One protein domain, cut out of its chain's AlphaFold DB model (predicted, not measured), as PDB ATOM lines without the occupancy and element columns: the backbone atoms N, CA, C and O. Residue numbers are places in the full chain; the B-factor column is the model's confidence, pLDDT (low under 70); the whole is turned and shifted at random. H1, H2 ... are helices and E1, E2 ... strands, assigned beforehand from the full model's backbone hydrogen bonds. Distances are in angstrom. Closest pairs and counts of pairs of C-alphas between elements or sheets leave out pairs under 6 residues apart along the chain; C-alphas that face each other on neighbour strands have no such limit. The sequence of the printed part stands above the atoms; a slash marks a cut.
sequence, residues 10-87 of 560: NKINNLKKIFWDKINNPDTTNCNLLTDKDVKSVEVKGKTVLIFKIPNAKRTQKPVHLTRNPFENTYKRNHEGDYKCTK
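AT A GLANCE: This is residues 10 to 87 of the 560 residues of a protein of Flavobacteriales bacterium CG_4_9_14_3_um_filter_40_17 (UniProt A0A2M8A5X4). A long two-stranded hairpin, E1 and E2, has the single helix H1 running loosely beside it, and a second, smaller hairpin, E3 and E4, lies well away toward the other end of an elongated, loosely built shape. Long loops, residues 24 to 38 and 53 to 74, join these parts. The printed part has 78 residues, with one named helix and four named strands in the order H1 E1 E2 E3 E4; each pair of strands is an antiparallel sheet of two. The class is mixed, helices and strands, with under half of the residues in named elements. The whole is loose, with a radius of gyration of the C-alphas of 14.4 A and spans of 45 by 28 by 20 A.

HOW THE PARTS SIT: E1, residues 39 to 44, and E2, residues 47 to 52, form an antiparallel hairpin at 150 degrees between directions; N 42 and O 49 are within hydrogen-bond range at 2.9 A, as are N 49 and O 42 at 2.8 A. The closest C-alphas of H1, residues 10 to 23, and E2 are those of Ile 12 and Leu 50, 7.0 A apart. In H1 every O i to N i+4 pair is within hydrogen-bond range. E3, residues 75 to 78, and E4, residues 81 to 84, form an antiparallel hairpin at 144 degrees, with N 76 and O 83 2.8 A apart, within hydrogen-bond range. H1 is apart from E3 and E4.

IN THESE COORDINATES: E1 begins at C-alpha 39 (199.300, 145.006, 220.909) and is 15.4 A long; E2 is 16.3 A. H1 starts at C-alpha 10 (199.528, 145.853, 205.463) and is 20.0 A long. E4 ends at C-alpha 84 (192.489, 167.174, 230.554).

THE WHOLE: The C-alphas farthest apart, of Gly 46 and Lys 87, are 45.1 A apart. The printed part has no cut. The links H1 to E1 and E2 to E3 are long. No printed residue is under 70 in pLDDT.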
ATOM      1  N   ASN A  10     198.562 144.789 205.751       89.12
ATOM      2  CA  ASN A  10     199.528 145.853 205.463       89.12
ATOM      3  C   ASN A  10     199.290 147.080 206.353       89.12
ATOM      4  O   ASN A  10     200.228 147.654 206.914       89.12
ATOM      5  N   LYS A  11     198.025 147.467 206.532       90.25
ATOM      6  CA  LYS A  11     197.609 148.586 207.374       90.25
ATOM      7  C   LYS A  11     197.865 148.295 208.847       90.25
ATOM      8  O   LYS A  11     198.311 149.192 209.557       90.25
ATOM      9  N   ILE A  12     197.650 147.060 209.302       91.06
ATOM     10  CA  ILE A  12     197.994 146.633 210.667       91.06
ATOM     11  C   ILE A  12     199.496 146.779 210.915       91.06
ATOM     12  O   ILE A  12     199.887 147.392 211.908       91.06
ATOM     13  N   ASN A  13     200.329 146.257 210.013       90.75
ATOM     14  CA  ASN A  13     201.784 146.321 210.154       90.75
ATOM     15  C   ASN A  13     202.287 147.770 210.158       90.75
ATOM     16  O   ASN A  13     203.106 148.138 211.002       90.75
ATOM     17  N   ASN A  14     201.733 148.623 209.290       93.25
ATOM     18  CA  ASN A  14     202.056 150.047 209.271       93.25
ATOM     19  C   ASN A  14     201.626 150.761 210.566       93.25
ATOM     20  O   ASN A  14     202.416 151.492 211.159       93.25
ATOM     21  N   LEU A  15     200.405 150.519 211.059       93.19
ATOM     22  CA  LEU A  15     199.920 151.119 212.307       93.19
ATOM     23  C   LEU A  15     200.749 150.685 213.521       93.19
ATOM     24  O   LEU A  15     201.067 151.529 214.355       93.19
ATOM     25  N   LYS A  16     201.129 149.403 213.610       92.31
ATOM     26  CA  LYS A  16     202.022 148.905 214.668       92.31
ATOM     27  C   LYS A  16     203.382 149.594 214.621       92.31
ATOM     28  O   LYS A  16     203.857 150.038 215.659       92.31
ATOM     29  N   LYS A  17     203.976 149.728 213.430       92.56
ATOM     30  CA  LYS A  17     205.253 150.429 213.254       92.56
ATOM     31  C   LYS A  17     205.155 151.885 213.716       92.56
ATOM     32  O   LYS A  17     205.907 152.292 214.592       92.56
ATOM     33  N   ILE A  18     204.170 152.633 213.209       93.62
ATOM     34  CA  ILE A  18     203.942 154.037 213.593       93.62
ATOM     35  C   ILE A  18     203.735 154.166 215.104       93.62
ATOM     36  O   ILE A  18     204.254 155.096 215.718       93.62
ATOM     37  N   PHE A  19     202.967 153.257 215.703       93.81
ATOM     38  CA  PHE A  19     202.728 153.253 217.139       93.81
ATOM     39  C   PHE A  19     204.024 153.057 217.930       93.81
ATOM     40  O   PHE A  19     204.306 153.870 218.806       93.81
ATOM     41  N   TRP A  20     204.819 152.032 217.611       94.62
ATOM     42  CA  TRP A  20     206.068 151.748 218.320       94.62
ATOM     43  C   TRP A  20     207.122 152.842 218.130       94.62
ATOM     44  O   TRP A  20     207.802 153.197 219.093       94.62
ATOM     45  N   ASP A  21     207.203 153.436 216.938       92.94
ATOM     46  CA  ASP A  21     208.087 154.574 216.667       92.94
ATOM     47  C   ASP A  21     207.675 155.800 217.503       92.94
ATOM     48  O   ASP A  21     208.516 156.485 218.086       92.94
ATOM     49  N   LYS A  22     206.367 156.069 217.608       93.56
ATOM     50  CA  LYS A  22     205.840 157.216 218.358       93.56
ATOM     51  C   LYS A  22     205.887 157.027 219.869       93.56
ATOM     52  O   LYS A  22     206.259 157.954 220.575       93.56
ATOM     53  N   ILE A  23     205.512 155.862 220.389       91.81
ATOM     54  CA  ILE A  23     205.405 155.658 221.840       91.81
ATOM     55  C   ILE A  23     206.772 155.603 222.535       91.81
ATOM     56  O   ILE A  23     206.871 155.876 223.725       91.81
ATOM     57  N   ASN A  24     207.839 155.293 221.797       91.19
ATOM     58  CA  ASN A  24     209.206 155.374 222.306       91.19
ATOM     59  C   ASN A  24     209.838 156.764 222.110       91.19
ATOM     60  O   ASN A  24     210.978 156.973 222.521       91.19
ATOM     61  N   ASN A  25     209.125 157.717 221.496       92.75
ATOM     62  CA  ASN A  25     209.603 159.078 221.294       92.75
ATOM     63  C   ASN A  25     209.190 159.989 222.475       92.75
ATOM     64  O   ASN A  25     207.990 160.244 222.637       92.75
ATOM     65  N   PRO A  26     210.152 160.564 223.233       88.44
ATOM     66  CA  PRO A  26     209.888 161.504 224.329       88.44
ATOM     67  C   PRO A  26     209.095 162.759 223.931       88.44
ATOM     68  O   PRO A  26     208.456 163.391 224.770       88.44
ATOM     69  N   ASP A  27     209.122 163.138 222.650       91.50
ATOM     70  CA  ASP A  27     208.341 164.264 222.131       91.50
ATOM     71  C   ASP A  27     206.857 163.907 221.948       91.50
ATOM     72  O   ASP A  27     206.017 164.798 221.839       91.50
ATOM     73  N   THR A  28     206.512 162.614 221.952       92.19
ATOM     74  CA  THR A  28     205.123 162.137 221.874       92.19
ATOM     75  C   THR A  28     204.576 161.731 223.238       92.19
ATOM     76  O   THR A  28     203.475 162.150 223.585       92.19
ATOM     77  N   THR A  29     205.321 160.948 224.019       93.00
ATOM     78  CA  THR A  29     204.934 160.501 225.369       93.00
ATOM     79  C   THR A  29     206.160 160.442 226.269       93.00
ATOM     80  O   THR A  29     207.256 160.139 225.806       93.00
ATOM     81  N   ASN A  30     205.991 160.694 227.564       93.94
ATOM     82  CA  ASN A  30     207.102 160.655 228.516       93.94
ATOM     83  C   ASN A  30     207.624 159.240 228.805       93.94
ATOM     84  O   ASN A  30     208.786 159.075 229.175       93.94
ATOM     85  N   CYS A  31     206.780 158.220 228.658       92.81
ATOM     86  CA  CYS A  31     207.180 156.830 228.823       92.81
ATOM     87  C   CYS A  31     206.330 155.876 227.974       92.81
ATOM     88  O   CYS A  31     205.182 156.168 227.624       92.81
ATOM     89  N   ASN A  32     206.906 154.710 227.680       93.44
ATOM     90  CA  ASN A  32     206.222 153.583 227.063       93.44
ATOM     91  C   ASN A  32     205.928 152.520 228.131       93.44
ATOM     92  O   ASN A  32     206.846 152.009 228.774       93.44
ATOM     93  N   LEU A  33     204.649 152.190 228.317       92.38
ATOM     94  CA  LEU A  33     204.216 151.145 229.249       92.38
ATOM     95  C   LEU A  33     203.955 149.794 228.567       92.38
ATOM     96  O   LEU A  33     203.788 148.796 229.262       92.38
ATOM     97  N   LEU A  34     203.839 149.767 227.237       93.62
ATOM     98  CA  LEU A  34     203.372 148.604 226.491       93.62
ATOM     99  C   LEU A  34     204.531 147.729 226.021       93.62
ATOM    100  O   LEU A  34     205.622 148.199 225.700       93.62
ATOM    101  N   THR A  35     204.228 146.445 225.882       92.69
ATOM    102  CA  THR A  35     205.075 145.445 225.228       92.69
ATOM    103  C   THR A  35     204.379 144.875 223.990       92.69
ATOM    104  O   THR A  35     203.177 145.062 223.801       92.69
ATOM    105  N   ASP A  36     205.088 144.106 223.157       90.44
ATOM    106  CA  ASP A  36     204.482 143.439 221.989       90.44
ATOM    107  C   ASP A  36     203.289 142.538 222.347       90.44
ATOM    108  O   ASP A  36     202.381 142.333 221.541       90.44
ATOM    109  N   LYS A  37     203.242 142.025 223.584       92.38
ATOM    110  CA  LYS A  37     202.123 141.208 224.076       92.38
ATOM    111  C   LYS A  37     200.843 142.016 224.287       92.38
ATOM    112  O   LYS A  37     199.770 141.419 224.340       92.38
ATOM    113  N   ASP A  38     200.945 143.333 224.392       93.19
ATOM    114  CA  ASP A  38     199.826 144.230 224.664       93.19
ATOM    115  C   ASP A  38     199.162 144.754 223.383       93.19
ATOM    116  O   ASP A  38     198.069 145.314 223.448       93.19
ATOM    117  N   VAL A  39     199.781 144.532 222.215       93.69
ATOM    118  CA  VAL A  39     199.300 145.006 220.909       93.69
ATOM    119  C   VAL A  39     199.069 143.824 219.963       93.69
ATOM    120  O   VAL A  39     199.988 143.319 219.314       93.69
ATOM    121  N   LYS A  40     197.814 143.374 219.847       92.50
ATOM    122  CA  LYS A  40     197.456 142.158 219.091       92.50
ATOM    123  C   LYS A  40     196.440 142.420 217.992       92.50
ATOM    124  O   LYS A  40     195.479 143.156 218.185       92.50
ATOM    125  N   SER A  41     196.630 141.768 216.851       92.06
ATOM    126  CA  SER A  41     195.603 141.643 215.819       92.06
ATOM    127  C   SER A  41     194.704 140.456 216.155       92.06
ATOM    128  O   SER A  41     195.205 139.356 216.381       92.06
ATOM    129  N   VAL A  42     193.394 140.681 216.215       91.62
ATOM    130  CA  VAL A  42     192.388 139.658 216.528       91.62
ATOM    131  C   VAL A  42     191.293 139.708 215.474       91.62
ATOM    132  O   VAL A  42     190.906 140.784 215.025       91.62
ATOM    133  N   GLU A  43     190.787 138.548 215.074       90.44
ATOM    134  CA  GLU A  43     189.672 138.454 214.142       90.44
ATOM    135  C   GLU A  43     188.337 138.453 214.897       90.44
ATOM    136  O   GLU A  43     188.107 137.654 215.803       90.44
ATOM    137  N   VAL A  44     187.444 139.373 214.535       88.44
ATOM    138  CA  VAL A  44     186.116 139.530 215.131       88.44
ATOM    139  C   VAL A  44     185.089 139.569 214.005       88.44
ATOM    140  O   VAL A  44     185.063 140.511 213.216       88.44
ATOM    141  N   LYS A  45     184.222 138.550 213.927       87.00
ATOM    142  CA  LYS A  45     183.178 138.421 212.887       87.00
ATOM    143  C   LYS A  45     183.733 138.527 211.450       87.00
ATOM    144  O   LYS A  45     183.164 139.236 210.621       87.00
ATOM    145  N   GLY A  46     184.858 137.863 211.170       86.62
ATOM    146  CA  GLY A  46     185.506 137.885 209.849       86.62
ATOM    147  C   GLY A  46     186.216 139.201 209.510       86.62
ATOM    148  O   GLY A  46     186.495 139.479 208.344       86.62
ATOM    149  N   LYS A  47     186.441 140.070 210.504       90.19
ATOM    150  CA  LYS A  47     187.147 141.348 210.359       90.19
ATOM    151  C   LYS A  47     188.308 141.410 211.337       90.19
ATOM    152  O   LYS A  47     188.117 141.224 212.535       90.19
ATOM    153  N   THR A  48     189.494 141.741 210.849       91.19
ATOM    154  CA  THR A  48     190.667 141.909 211.711       91.19
ATOM    155  C   THR A  48     190.638 143.271 212.396       91.19
ATOM    156  O   THR A  48     190.434 144.302 211.753       91.19
ATOM    157  N   VAL A  49     190.850 143.288 213.708       92.12
ATOM    158  CA  VAL A  49     190.949 144.493 214.536       92.12
ATOM    159  C   VAL A  49     192.266 144.494 215.303       92.12
ATOM    160  O   VAL A  49     192.789 143.439 215.657       92.12
ATOM    161  N   LEU A  50     192.811 145.682 215.557       92.75
ATOM    162  CA  LEU A  50     194.015 145.863 216.362       92.75
ATOM    163  C   LEU A  50     193.607 146.266 217.783       92.75
ATOM    164  O   LEU A  50     192.949 147.286 217.974       92.75
ATOM    165  N   ILE A  51     193.974 145.448 218.764       92.81
ATOM    166  CA  ILE A  51     193.636 145.626 220.177       92.81
ATOM    167  C   ILE A  51     194.882 146.092 220.927       92.81
ATOM    168  O   ILE A  51     195.926 145.445 220.849       92.81
ATOM    169  N   PHE A  52     194.733 147.181 221.681       93.75
ATOM    170  CA  PHE A  52     195.736 147.710 222.602       93.75
ATOM    171  C   PHE A  52     195.263 147.490 224.037       93.75
ATOM    172  O   PHE A  52     194.240 148.038 224.451       93.75
ATOM    173  N   LYS A  53     196.003 146.698 224.807       93.25
ATOM    174  CA  LYS A  53     195.777 146.520 226.241       93.25
ATOM    175  C   LYS A  53     196.726 147.440 227.001       93.25
ATOM    176  O   LYS A  53     197.876 147.092 227.210       93.25
ATOM    177  N   ILE A  54     196.257 148.616 227.409       90.75
ATOM    178  CA  ILE A  54     197.096 149.575 228.138       90.75
ATOM    179  C   ILE A  54     197.273 149.096 229.590       90.75
ATOM    180  O   ILE A  54     196.277 149.029 230.317       90.75
ATOM    181  N   PRO A  55     198.491 148.741 230.041       88.88
ATOM    182  CA  PRO A  55     198.715 148.422 231.443       88.88
ATOM    183  C   PRO A  55     198.677 149.697 232.294       88.88
ATOM    184  O   PRO A  55     199.001 150.791 231.829       88.88
ATOM    185  N   ASN A  56     198.307 149.560 233.568       85.19
ATOM    186  CA  ASN A  56     198.379 150.679 234.502       85.19
ATOM    187  C   ASN A  56     199.838 151.080 234.754       85.19
ATOM    188  O   ASN A  56     200.675 150.229 235.060       85.19
ATOM    189  N   ALA A  57     200.119 152.381 234.685       88.56
ATOM    190  CA  ALA A  57     201.410 152.936 235.080       88.56
ATOM    191  C   ALA A  57     201.681 152.672 236.568       88.56
ATOM    192  O   ALA A  57     200.778 152.816 237.404       88.56
ATOM    193  N   LYS A  58     202.934 152.352 236.916       86.00
ATOM    194  CA  LYS A  58     203.366 152.332 238.321       86.00
ATOM    195  C   LYS A  58     203.262 153.736 238.915       86.00
ATOM    196  O   LYS A  58     203.347 154.721 238.190       86.00
ATOM    197  N   ARG A  59     203.149 153.826 240.242       84.50
ATOM    198  CA  ARG A  59     203.085 155.095 240.986       84.50
ATOM    199  C   ARG A  59     204.178 156.087 240.558       84.50
ATOM    200  O   ARG A  59     203.852 157.199 240.177       84.50
ATOM    201  N   THR A  60     205.434 155.646 240.507       88.12
ATOM    202  CA  THR A  60     206.600 156.460 240.106       88.12
ATOM    203  C   THR A  60     206.634 156.855 238.627       88.12
ATOM    204  O   THR A  60     207.433 157.696 238.236       88.12
ATOM    205  N   GLN A  61     205.800 156.236 237.787       90.19
ATOM    206  CA  GLN A  61     205.693 156.549 236.357       90.19
ATOM    207  C   GLN A  61     204.541 157.516 236.058       90.19
ATOM    208  O   GLN A  61     204.364 157.915 234.910       90.19
ATOM    209  N   LYS A  62     203.716 157.852 237.057       90.62
ATOM    210  CA  LYS A  62     202.604 158.785 236.887       90.62
ATOM    211  C   LYS A  62     203.096 160.238 237.052       90.62
ATOM    212  O   LYS A  62     204.012 160.479 237.826       90.62
ATOM    213  N   PRO A  63     202.477 161.217 236.370       93.06
ATOM    214  CA  PRO A  63     201.517 161.030 235.292       93.06
ATOM    215  C   PRO A  63     202.213 160.506 234.030       93.06
ATOM    216  O   PRO A  63     203.348 160.870 233.728       93.06
ATOM    217  N   VAL A  64     201.495 159.691 233.259       93.25
ATOM    218  CA  VAL A  64     201.852 159.469 231.855       93.25
ATOM    219  C   VAL A  64     201.216 160.591 231.059       93.25
ATOM    220  O   VAL A  64     200.013 160.826 231.178       93.25
ATOM    221  N   HIS A  65     202.026 161.317 230.301       94.31
ATOM    222  CA  HIS A  65     201.600 162.542 229.641       94.31
ATOM    223  C   HIS A  65     202.149 162.624 228.225       94.31
ATOM    224  O   HIS A  65     203.206 162.074 227.908       94.31
ATOM    225  N   LEU A  66     201.415 163.339 227.374       92.62
ATOM    226  CA  LEU A  66     201.865 163.623 226.020       92.62
ATOM    227  C   LEU A  66     202.982 164.670 226.068       92.62
ATOM    228  O   LEU A  66     202.955 165.587 226.891       92.62
ATOM    229  N   THR A  67     203.949 164.567 225.162       91.06
ATOM    230  CA  THR A  67     205.110 165.473 225.069       91.06
ATOM    231  C   THR A  67     205.989 165.507 226.329       91.06
ATOM    232  O   THR A  67     205.788 164.761 227.284       91.06
ATOM    233  N   ARG A  68     206.974 166.412 226.359       89.44
ATOM    234  CA  ARG A  68     207.897 166.584 227.491       89.44
ATOM    235  C   ARG A  68     207.295 167.307 228.696       89.44
ATOM    236  O   ARG A  68     207.857 167.211 229.781       89.44
ATOM    237  N   ASN A  69     206.197 168.045 228.527       91.62
ATOM    238  CA  ASN A  69     205.600 168.827 229.611       91.62
ATOM    239  C   ASN A  69     204.335 168.138 230.149       91.62
ATOM    240  O   ASN A  69     203.378 168.016 229.383       91.62
ATOM    241  N   PRO A  70     204.280 167.744 231.436       92.94
ATOM    242  CA  PRO A  70     203.093 167.119 232.018       92.94
ATOM    243  C   PRO A  70     201.894 168.065 232.121       92.94
ATOM    244  O   PRO A  70     200.743 167.629 232.014       92.94
ATOM    245  N   PHE A  71     202.139 169.362 232.320       94.12
ATOM    246  CA  PHE A  71     201.077 170.354 232.414       94.12
ATOM    247  C   PHE A  71     200.412 170.530 231.051       94.12
ATOM    248  O   PHE A  71     201.094 170.601 230.032       94.12
ATOM    249  N   GLU A  72     199.079 170.599 231.035       90.38
ATOM    250  CA  GLU A  72     198.254 170.696 229.821       90.38
ATOM    251  C   GLU A  72     198.282 169.474 228.883       90.38
ATOM    252  O   GLU A  72     197.550 169.469 227.892       90.38
ATOM    253  N   ASN A  73     199.063 168.436 229.186       94.38
ATOM    254  CA  ASN A  73     199.191 167.240 228.344       94.38
ATOM    255  C   ASN A  73     198.944 165.923 229.093       94.38
ATOM    256  O   ASN A  73     199.170 164.840 228.551       94.38
ATOM    257  N   THR A  74     198.481 166.013 230.336       94.31
ATOM    258  CA  THR A  74     198.004 164.868 231.112       94.31
ATOM    259  C   THR A  74     196.489 164.776 230.977       94.31
ATOM    260  O   THR A  74     195.789 165.779 231.131       94.31
ATOM    261  N   TYR A  75     195.988 163.573 230.708       91.69
ATOM    262  CA  TYR A  75     194.565 163.300 230.540       91.69
ATOM    263  C   TYR A  75     194.135 162.167 231.468       91.69
ATOM    264  O   TYR A  75     194.890 161.219 231.695       91.69
ATOM    265  N   LYS A  76     192.909 162.252 231.979       87.56
ATOM    266  CA  LYS A  76     192.233 161.187 232.716       87.56
ATOM    267  C   LYS A  76     190.994 160.745 231.953       87.56
ATOM    268  O   LYS A  76     190.231 161.570 231.454       87.56
ATOM    269  N   ARG A  77     190.795 159.435 231.877       85.12
ATOM    270  CA  ARG A  77     189.589 158.867 231.288       85.12
ATOM    271  C   ARG A  77     188.483 158.847 232.331       85.12
ATOM    272  O   ARG A  77     188.676 158.270 233.399       85.12
ATOM    273  N   ASN A  78     187.338 159.427 231.995       79.19
ATOM    274  CA  ASN A  78     186.126 159.357 232.798       79.19
ATOM    275  C   ASN A  78     184.970 158.867 231.916       79.19
ATOM    276  O   ASN A  78     184.643 159.486 230.904       79.19
ATOM    277  N   HIS A  79     184.379 157.727 232.279       79.56
ATOM    278  CA  HIS A  79     183.405 157.002 231.458       79.56
ATOM    279  C   HIS A  79     183.882 156.811 230.000       79.56
ATOM    280  O   HIS A  79     184.819 156.053 229.730       79.56
ATOM    281  N   GLU A  80     183.232 157.491 229.056       83.56
ATOM    282  CA  GLU A  80     183.492 157.383 227.621       83.56
ATOM    283  C   GLU A  80     184.497 158.425 227.104       83.56
ATOM    284  O   GLU A  80     185.030 158.245 226.010       83.56
ATOM    285  N   GLY A  81     184.778 159.481 227.878       86.00
ATOM    286  CA  GLY A  81     185.593 160.622 227.458       86.00
ATOM    287  C   GLY A  81     186.969 160.694 228.122       86.00
ATOM    288  O   GLY A  81     187.172 160.211 229.237       86.00
ATOM    289  N   ASP A  82     187.900 161.359 227.440       89.38
ATOM    290  CA  ASP A  82     189.209 161.729 227.976       89.38
ATOM    291  C   ASP A  82     189.206 163.226 228.315       89.38
ATOM    292  O   ASP A  82     188.937 164.076 227.465       89.38
ATOM    293  N   TYR A  83     189.505 163.553 229.569       89.00
ATOM    294  CA  TYR A  83     189.467 164.912 230.097       89.00
ATOM    295  C   TYR A  83     190.865 165.353 230.488       89.00
ATOM    296  O   TYR A  83     191.624 164.596 231.093       89.00
ATOM    297  N   LYS A  84     191.210 166.594 230.159       91.12
ATOM    298  CA  LYS A  84     192.489 167.174 230.554       91.12
ATOM    299  C   LYS A  84     192.530 167.360 232.074       91.12
ATOM    300  O   LYS A  84     191.585 167.894 232.652       91.12
ATOM    301  N   CYS A  85     193.626 166.938 232.701       90.75
ATOM    302  CA  CYS A  85     193.841 167.158 234.126       90.75
ATOM    303  C   CYS A  85     194.133 168.636 234.414       90.75
ATOM    304  O   CYS A  85     194.836 169.300 233.646       90.75
ATOM    305  N   THR A  86     193.644 169.145 235.544       90.12
ATOM    306  CA  THR A  86     193.990 170.496 236.010       90.12
ATOM    307  C   THR A  86     195.460 170.570 236.427       90.12
ATOM    308  O   THR A  86     196.113 169.554 236.682       90.12
ATOM    309  N   LYS A  87     196.020 171.782 236.526       91.12
ATOM    310  CA  LYS A  87     197.414 171.954 236.972       91.12
ATOM    311  C   LYS A  87     197.612 171.412 238.386       91.12
ATOM    312  O   LYS A  87     198.643 170.814 238.676       91.12
TER     313      LYS A  87